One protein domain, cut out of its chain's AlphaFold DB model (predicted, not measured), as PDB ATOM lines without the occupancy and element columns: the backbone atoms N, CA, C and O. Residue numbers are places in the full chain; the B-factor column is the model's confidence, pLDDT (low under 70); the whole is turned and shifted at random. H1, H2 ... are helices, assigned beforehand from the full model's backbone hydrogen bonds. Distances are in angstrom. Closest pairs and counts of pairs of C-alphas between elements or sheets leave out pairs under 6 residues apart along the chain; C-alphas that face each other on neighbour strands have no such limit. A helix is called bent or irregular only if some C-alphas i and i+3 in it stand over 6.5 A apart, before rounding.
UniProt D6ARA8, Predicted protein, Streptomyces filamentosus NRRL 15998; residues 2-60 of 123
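AT A GLANCE: This is residues 2 to 60 of the 123 residues of the protein "Predicted protein" of Streptomyces filamentosus NRRL 15998 (UniProt D6ARA8). Two helices, H1 and H2, run the same way at a steep tilt with a narrow gap between them, and the long link that joins them, residues 26 to 41, runs back beside H1 to reach the start of H2. Residues 2 to 10 form a tail ahead of H1, and residues 54 to 60 make a turn after H2. The printed part has 59 residues with two named helices, H1 then H2, and no named strand; its class is all helix, though under half of the residues, 27 of 59, are in named elements. It is only just compact, close to loose, with a radius of gyration of the C-alphas of 12.0 A, and spans 33 by 26 by 19 A.

IN THESE COORDINATES: H1, the longest helix, holds residues 11 to 25 and measures 20.8 A from C-alpha 11 at (251.241, 206.371, 212.240) to C-alpha 25 at (267.388, 194.407, 206.759). H2 holds residues 42 to 53 and measures 16.8 A, ending with C-alpha 53 at (267.578, 201.124, 215.939).

HOW THE PARTS SIT: H1 and H2 are close but not clearly touching, with 1 pair of C-alphas within 8 A. Their closest C-alphas, those of Leu 17 and Ala 49, are 8.0 A apart. Their centres are 12.1 A apart. They run the same way at a steep tilt of 42 degrees. In H1 and H2 every O i to N i+4 pair is within hydrogen-bond range. Neither helix is bent or irregular.

THE WHOLE: The two C-alphas farthest apart, those of Gly 27 and Gly 39, both in the long link of 16 residues, are 33.5 A apart. The printed part has no cut. The mean pLDDT of the printed part is 78.4, and residues 2 to 9 are under 70.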
ATOM      1  N   ARG A   2     263.828 207.957 230.325       42.56
ATOM      2  CA  ARG A   2     263.289 209.090 229.557       42.56
ATOM      3  C   ARG A   2     261.928 208.663 229.042       42.56
ATOM      4  O   ARG A   2     261.859 207.627 228.391       42.56
ATOM      5  N   SER A   3     260.880 209.413 229.367       42.78
ATOM      6  CA  SER A   3     259.564 209.162 228.788       42.78
ATOM      7  C   SER A   3     259.675 209.276 227.266       42.78
ATOM      8  O   SER A   3     260.204 210.291 226.796       42.78
ATOM      9  N   PRO A   4     259.245 208.254 226.506       57.47
ATOM     10  CA  PRO A   4     259.258 208.310 225.053       57.47
ATOM     11  C   PRO A   4     258.379 209.476 224.620       57.47
ATOM     12  O   PRO A   4     257.288 209.678 225.171       57.47
ATOM     13  N   LEU A   5     258.869 210.281 223.680       60.81
ATOM     14  CA  LEU A   5     258.075 211.375 223.150       60.81
ATOM     15  C   LEU A   5     256.884 210.739 222.419       60.81
ATOM     16  O   LEU A   5     257.053 210.133 221.365       60.81
ATOM     17  N   ARG A   6     255.683 210.805 223.003       58.19
ATOM     18  CA  ARG A   6     254.465 210.269 222.381       58.19
ATOM     19  C   ARG A   6     254.184 211.082 221.114       58.19
ATOM     20  O   ARG A   6     253.743 212.227 221.191       58.19
ATOM     21  N   LEU A   7     254.494 210.509 219.956       63.56
ATOM     22  CA  LEU A   7     254.175 211.079 218.649       63.56
ATOM     23  C   LEU A   7     252.723 210.719 218.326       63.56
ATOM     24  O   LEU A   7     252.412 209.551 218.124       63.56
ATOM     25  N   TYR A   8     251.835 211.711 218.310       62.97
ATOM     26  CA  TYR A   8     250.424 211.519 217.964       62.97
ATOM     27  C   TYR A   8     250.177 211.857 216.490       62.97
ATOM     28  O   TYR A   8     250.710 212.849 215.987       62.97
ATOM     29  N   GLY A   9     249.362 211.042 215.810       68.62
ATOM     30  CA  GLY A   9     248.940 211.282 214.423       68.62
ATOM     31  C   GLY A   9     250.060 211.134 213.391       68.62
ATOM     32  O   GLY A   9     250.043 211.827 212.378       68.62
ATOM     33  N   ARG A  10     251.059 210.287 213.677       71.31
ATOM     34  CA  ARG A  10     252.216 210.026 212.798       71.31
ATOM     35  C   ARG A  10     252.349 208.558 212.402       71.31
ATOM     36  O   ARG A  10     253.438 208.094 212.081       71.31
ATOM     37  N   ASP A  11     251.246 207.818 212.458       73.75
ATOM     38  CA  ASP A  11     251.241 206.371 212.240       73.75
ATOM     39  C   ASP A  11     251.641 206.012 210.804       73.75
ATOM     40  O   ASP A  11     252.371 205.049 210.593       73.75
ATOM     41  N   ALA A  12     251.250 206.834 209.822       78.06
ATOM     42  CA  ALA A  12     251.641 206.651 208.426       78.06
ATOM     43  C   ALA A  12     253.152 206.856 208.222       78.06
ATOM     44  O   ALA A  12     253.802 206.068 207.535       78.06
ATOM     45  N   GLU A  13     253.739 207.881 208.840       82.06
ATOM     46  CA  GLU A  13     255.177 208.144 208.762       82.06
ATOM     47  C   GLU A  13     255.992 207.097 209.519       82.06
ATOM     48  O   GLU A  13     257.048 206.680 209.042       82.06
ATOM     49  N   LEU A  14     255.500 206.647 210.676       78.44
ATOM     50  CA  LEU A  14     256.107 205.554 211.430       78.44
ATOM     51  C   LEU A  14     256.048 204.239 210.642       78.44
ATOM     52  O   LEU A  14     257.047 203.522 210.601       78.44
ATOM     53  N   ALA A  15     254.933 203.953 209.964       82.44
ATOM     54  CA  ALA A  15     254.796 202.785 209.098       82.44
ATOM     55  C   ALA A  15     255.750 202.853 207.894       82.44
ATOM     56  O   ALA A  15     256.469 201.890 207.635       82.44
ATOM     57  N   ALA A  16     255.830 203.998 207.209       85.06
ATOM     58  CA  ALA A  16     256.756 204.194 206.091       85.06
ATOM     59  C   ALA A  16     258.221 204.025 206.525       85.06
ATOM     60  O   ALA A  16     259.028 203.416 205.819       85.06
ATOM     61  N   LEU A  17     258.560 204.530 207.711       82.69
ATOM     62  CA  LEU A  17     259.882 204.365 208.293       82.69
ATOM     63  C   LEU A  17     260.171 202.898 208.626       82.69
ATOM     64  O   LEU A  17     261.230 202.399 208.254       82.69
ATOM     65  N   ALA A  18     259.223 202.192 209.246       83.19
ATOM     66  CA  ALA A  18     259.347 200.764 209.524       83.19
ATOM     67  C   ALA A  18     259.558 199.947 208.238       83.19
ATOM     68  O   ALA A  18     260.466 199.122 208.186       83.19
ATOM     69  N   SER A  19     258.802 200.225 207.169       85.31
ATOM     70  CA  SER A  19     258.979 199.551 205.876       85.31
ATOM     71  C   SER A  19     260.361 199.787 205.260       85.31
ATOM     72  O   SER A  19     260.958 198.859 204.716       85.31
ATOM     73  N   LEU A  20     260.899 201.006 205.365       85.81
ATOM     74  CA  LEU A  20     262.240 201.317 204.863       85.81
ATOM     75  C   LEU A  20     263.331 200.567 205.639       85.81
ATOM     76  O   LEU A  20     264.317 200.116 205.060       85.81
ATOM     77  N   LEU A  21     263.147 200.414 206.945       81.56
ATOM     78  CA  LEU A  21     264.081 199.687 207.799       81.56
ATOM     79  C   LEU A  21     264.020 198.180 207.534       81.56
ATOM     80  O   LEU A  21     265.063 197.545 207.435       81.56
ATOM     81  N   GLU A  22     262.828 197.619 207.323       85.88
ATOM     82  CA  GLU A  22     262.667 196.232 206.864       85.88
ATOM     83  C   GLU A  22     263.351 195.983 205.513       85.88
ATOM     84  O   GLU A  22     263.988 194.946 205.319       85.88
ATOM     85  N   LEU A  23     263.280 196.943 204.585       85.69
ATOM     86  CA  LEU A  23     264.003 196.856 203.316       85.69
ATOM     87  C   LEU A  23     265.521 196.850 203.534       85.69
ATOM     88  O   LEU A  23     266.219 196.049 202.910       85.69
ATOM     89  N   LEU A  24     266.015 197.698 204.441       84.50
ATOM     90  CA  LEU A  24     267.425 197.731 204.823       84.50
ATOM     91  C   LEU A  24     267.895 196.381 205.377       84.50
ATOM     92  O   LEU A  24     268.964 195.898 205.005       84.50
ATOM     93  N   TRP A  25     267.071 195.726 206.199       81.00
ATOM     94  CA  TRP A  25     267.388 194.407 206.759       81.00
ATOM     95  C   TRP A  25     267.478 193.301 205.718       81.00
ATOM     96  O   TRP A  25     268.275 192.378 205.864       81.00
ATOM     97  N   ARG A  26     266.711 193.409 204.635       86.81
ATOM     98  CA  ARG A  26     266.769 192.466 203.511       86.81
ATOM     99  C   ARG A  26     267.967 192.715 202.583       86.81
ATOM    100  O   ARG A  26     268.046 192.096 201.527       86.81
ATOM    101  N   GLY A  27     268.880 193.617 202.955       83.12
ATOM    102  CA  GLY A  27     270.031 194.019 202.145       83.12
ATOM    103  C   GLY A  27     269.697 195.053 201.067       83.12
ATOM    104  O   GLY A  27     270.550 195.379 200.245       83.12
ATOM    105  N   GLY A  28     268.466 195.572 201.058       84.12
ATOM    106  CA  GLY A  28     268.069 196.684 200.204       84.12
ATOM    107  C   GLY A  28     268.526 198.028 200.771       84.12
ATOM    108  O   GLY A  28     268.959 198.139 201.912       84.12
ATOM    109  N   GLY A  29     268.417 199.084 199.974       84.56
ATOM    110  CA  GLY A  29     268.660 200.457 200.412       84.56
ATOM    111  C   GLY A  29     267.522 201.361 199.962       84.56
ATOM    112  O   GLY A  29     266.838 201.070 198.983       84.56
ATOM    113  N   GLY A  30     267.312 202.468 200.669       84.00
ATOM    114  CA  GLY A  30     266.272 203.430 200.321       84.00
ATOM    115  C   GLY A  30     266.462 204.771 201.015       84.00
ATOM    116  O   GLY A  30     267.265 204.903 201.940       84.00
ATOM    117  N   ALA A  31     265.697 205.766 200.573       85.88
ATOM    118  CA  ALA A  31     265.650 207.086 201.187       85.88
ATOM    119  C   ALA A  31     264.208 207.446 201.565       85.88
ATOM    120  O   ALA A  31     263.291 207.267 200.767       85.88
ATOM    121  N   LEU A  32     264.022 207.991 202.769       83.25
ATOM    122  CA  LEU A  32     262.758 208.571 203.223       83.25
ATOM    123  C   LEU A  32     262.928 210.081 203.395       83.25
ATOM    124  O   LEU A  32     263.811 210.530 204.127       83.25
ATOM    125  N   VAL A  33     262.056 210.867 202.761       85.25
ATOM    126  CA  VAL A  33     262.038 212.330 202.896       85.25
ATOM    127  C   VAL A  33     260.812 212.756 203.697       85.25
ATOM    128  O   VAL A  33     259.680 212.589 203.259       85.25
ATOM    129  N   LEU A  34     261.042 213.348 204.871       82.69
ATOM    130  CA  LEU A  34     259.985 213.894 205.728       82.69
ATOM    131  C   LEU A  34     259.755 215.380 205.416       82.69
ATOM    132  O   LEU A  34     260.431 216.268 205.958       82.69
ATOM    133  N   ALA A  35     258.780 215.650 204.550       83.12
ATOM    134  CA  ALA A  35     258.311 216.999 204.249       83.12
ATOM    135  C   ALA A  35     257.206 217.402 205.237       83.12
ATOM    136  O   ALA A  35     256.110 216.855 205.223       83.12
ATOM    137  N   ALA A  36     257.498 218.360 206.118       76.94
ATOM    138  CA  ALA A  36     256.501 218.941 207.010       76.94
ATOM    139  C   ALA A  36     256.880 220.389 207.356       76.94
ATOM    140  O   ALA A  36     258.081 220.702 207.405       76.94
ATOM    141  N   PRO A  37     255.893 221.256 207.650       77.88
ATOM    142  CA  PRO A  37     256.133 222.558 208.259       77.88
ATOM    143  C   PRO A  37     257.124 222.516 209.442       77.88
ATOM    144  O   PRO A  37     257.261 221.489 210.126       77.88
ATOM    145  N   PRO A  38     257.856 223.615 209.699       76.75
ATOM    146  CA  PRO A  38     258.714 223.710 210.877       76.75
ATOM    147  C   PRO A  38     257.893 223.527 212.164       76.75
ATOM    148  O   PRO A  38     256.731 223.907 212.232       76.75
ATOM    149  N   GLY A  39     258.494 222.918 213.190       78.38
ATOM    150  CA  GLY A  39     257.847 222.711 214.496       78.38
ATOM    151  C   GLY A  39     257.040 221.416 214.652       78.38
ATOM    152  O   GLY A  39     256.764 221.019 215.776       78.38
ATOM    153  N   LEU A  40     256.755 220.675 213.576       76.81
ATOM    154  CA  LEU A  40     255.964 219.429 213.629       76.81
ATOM    155  C   LEU A  40     256.732 218.181 214.105       76.81
ATOM    156  O   LEU A  40     256.384 217.055 213.762       76.81
ATOM    157  N   GLY A  41     257.816 218.356 214.861       79.19
ATOM    158  CA  GLY A  41     258.502 217.227 215.492       79.19
ATOM    159  C   GLY A  41     259.257 216.280 214.548       79.19
ATOM    160  O   GLY A  41     259.626 215.195 214.982       79.19
ATOM    161  N   ARG A  42     259.571 216.664 213.298       85.31
ATOM    162  CA  ARG A  42     260.368 215.834 212.355       85.31
ATOM    163  C   ARG A  42     261.664 215.303 212.974       85.31
ATOM    164  O   ARG A  42     261.988 214.128 212.871       85.31
ATOM    165  N   THR A  43     262.374 216.185 213.672       82.62
ATOM    166  CA  THR A  43     263.594 215.847 214.406       82.62
ATOM    167  C   THR A  43     263.339 214.853 215.536       82.62
ATOM    168  O   THR A  43     264.160 213.972 215.773       82.62
ATOM    169  N   ALA A  44     262.211 214.981 216.237       84.00
ATOM    170  CA  ALA A  44     261.841 214.042 217.284       84.00
ATOM    171  C   ALA A  44     261.510 212.661 216.708       84.00
ATOM    172  O   ALA A  44     262.012 211.670 217.223       84.00
ATOM    173  N   LEU A  45     260.769 212.601 215.599       82.88
ATOM    174  CA  LEU A  45     260.457 211.352 214.901       82.88
ATOM    175  C   LEU A  45     261.725 210.617 214.451       82.88
ATOM    176  O   LEU A  45     261.900 209.441 214.763       82.88
ATOM    177  N   LEU A  46     262.658 211.323 213.805       84.38
ATOM    178  CA  LEU A  46     263.942 210.740 213.396       84.38
ATOM    179  C   LEU A  46     264.790 210.273 214.587       84.38
ATOM    180  O   LEU A  46     265.574 209.335 214.449       84.38
ATOM    181  N   ARG A  47     264.646 210.917 215.750       82.12
ATOM    182  CA  ARG A  47     265.361 210.544 216.974       82.12
ATOM    183  C   ARG A  47     264.765 209.310 217.641       82.12
ATOM    184  O   ARG A  47     265.525 208.464 218.087       82.12
ATOM    185  N   GLU A  48     263.445 209.203 217.724       82.06
ATOM    186  CA  GLU A  48     262.800 207.998 218.261       82.06
ATOM    187  C   GLU A  48     263.160 206.780 217.403       82.06
ATOM    188  O   GLU A  48     263.590 205.751 217.920       82.06
ATOM    189  N   ALA A  49     263.135 206.944 216.079       81.19
ATOM    190  CA  ALA A  49     263.597 205.912 215.160       81.19
ATOM    191  C   ALA A  49     265.077 205.547 215.361       81.19
ATOM    192  O   ALA A  49     265.415 204.367 215.328       81.19
ATOM    193  N   ALA A  50     265.938 206.542 215.619       83.00
ATOM    194  CA  ALA A  50     267.347 206.347 215.974       83.00
ATOM    195  C   ALA A  50     267.528 205.396 217.145       83.00
ATOM    196  O   ALA A  50     268.326 204.463 217.103       83.00
ATOM    197  N   GLU A  51     266.834 205.725 218.233       82.44
ATOM    198  CA  GLU A  51     267.009 205.072 219.517       82.44
ATOM    199  C   GLU A  51     266.438 203.655 219.432       82.44
ATOM    200  O   GLU A  51     267.094 202.731 219.898       82.44
ATOM    201  N   ALA A  52     265.320 203.459 218.722       79.56
ATOM    202  CA  ALA A  52     264.778 202.132 218.424       79.56
ATOM    203  C   ALA A  52     265.726 201.248 217.585       79.56
ATOM    204  O   ALA A  52     265.619 200.026 217.628       79.56
ATOM    205  N   HIS A  53     266.652 201.846 216.823       77.56
ATOM    206  CA  HIS A  53     267.578 201.124 215.939       77.56
ATOM    207  C   HIS A  53     268.984 200.945 216.505       77.56
ATOM    208  O   HIS A  53     269.781 200.230 215.896       77.56
ATOM    209  N   ARG A  54     269.300 201.541 217.662       79.12
ATOM    210  CA  ARG A  54     270.650 201.466 218.244       79.12
ATOM    211  C   ARG A  54     271.139 200.037 218.457       79.12
ATOM    212  O   ARG A  54     272.318 199.782 218.243       79.12
ATOM    213  N   ASP A  55     270.246 199.133 218.843       79.00
ATOM    214  CA  ASP A  55     270.603 197.741 219.138       79.00
ATOM    215  C   ASP A  55     270.863 196.914 217.872       79.00
ATOM    216  O   ASP A  55     271.407 195.815 217.945       79.00
ATOM    217  N   ARG A  56     270.480 197.432 216.698       77.38
ATOM    218  CA  ARG A  56     270.538 196.702 215.426       77.38
ATOM    219  C   ARG A  56     271.642 197.188 214.489       77.38
ATOM    220  O   ARG A  56     271.953 196.510 213.517       77.38
ATOM    221  N   GLY A  57     272.242 198.346 214.752       80.19
ATOM    222  CA  GLY A  57     273.345 198.843 213.938       80.19
ATOM    223  C   GLY A  57     273.713 200.301 214.203       80.19
ATOM    224  O   GLY A  57     273.007 201.023 214.912       80.19
ATOM    225  N   PRO A  58     274.841 200.763 213.636       83.31
ATOM    226  CA  PRO A  58     275.277 202.138 213.797       83.31
ATOM    227  C   PRO A  58     274.329 203.087 213.064       83.31
ATOM    228  O   PRO A  58     274.157 203.005 211.850       83.31
ATOM    229  N   VAL A  59     273.775 204.050 213.798       83.88
ATOM    230  CA  VAL A  59     272.956 205.117 213.219       83.88
ATOM    231  C   VAL A  59     273.738 206.427 213.208       83.88
ATOM    232  O   VAL A  59     274.361 206.814 214.201       83.88
ATOM    233  N   LEU A  60     273.726 207.102 212.060       84.12
ATOM    234  CA  LEU A  60     274.483 208.319 211.788       84.12
ATOM    235  C   LEU A  60     273.566 209.525 211.588       84.12
ATOM    236  O   LEU A  60     272.564 209.436 210.886       84.12
TER     237      LEU A  60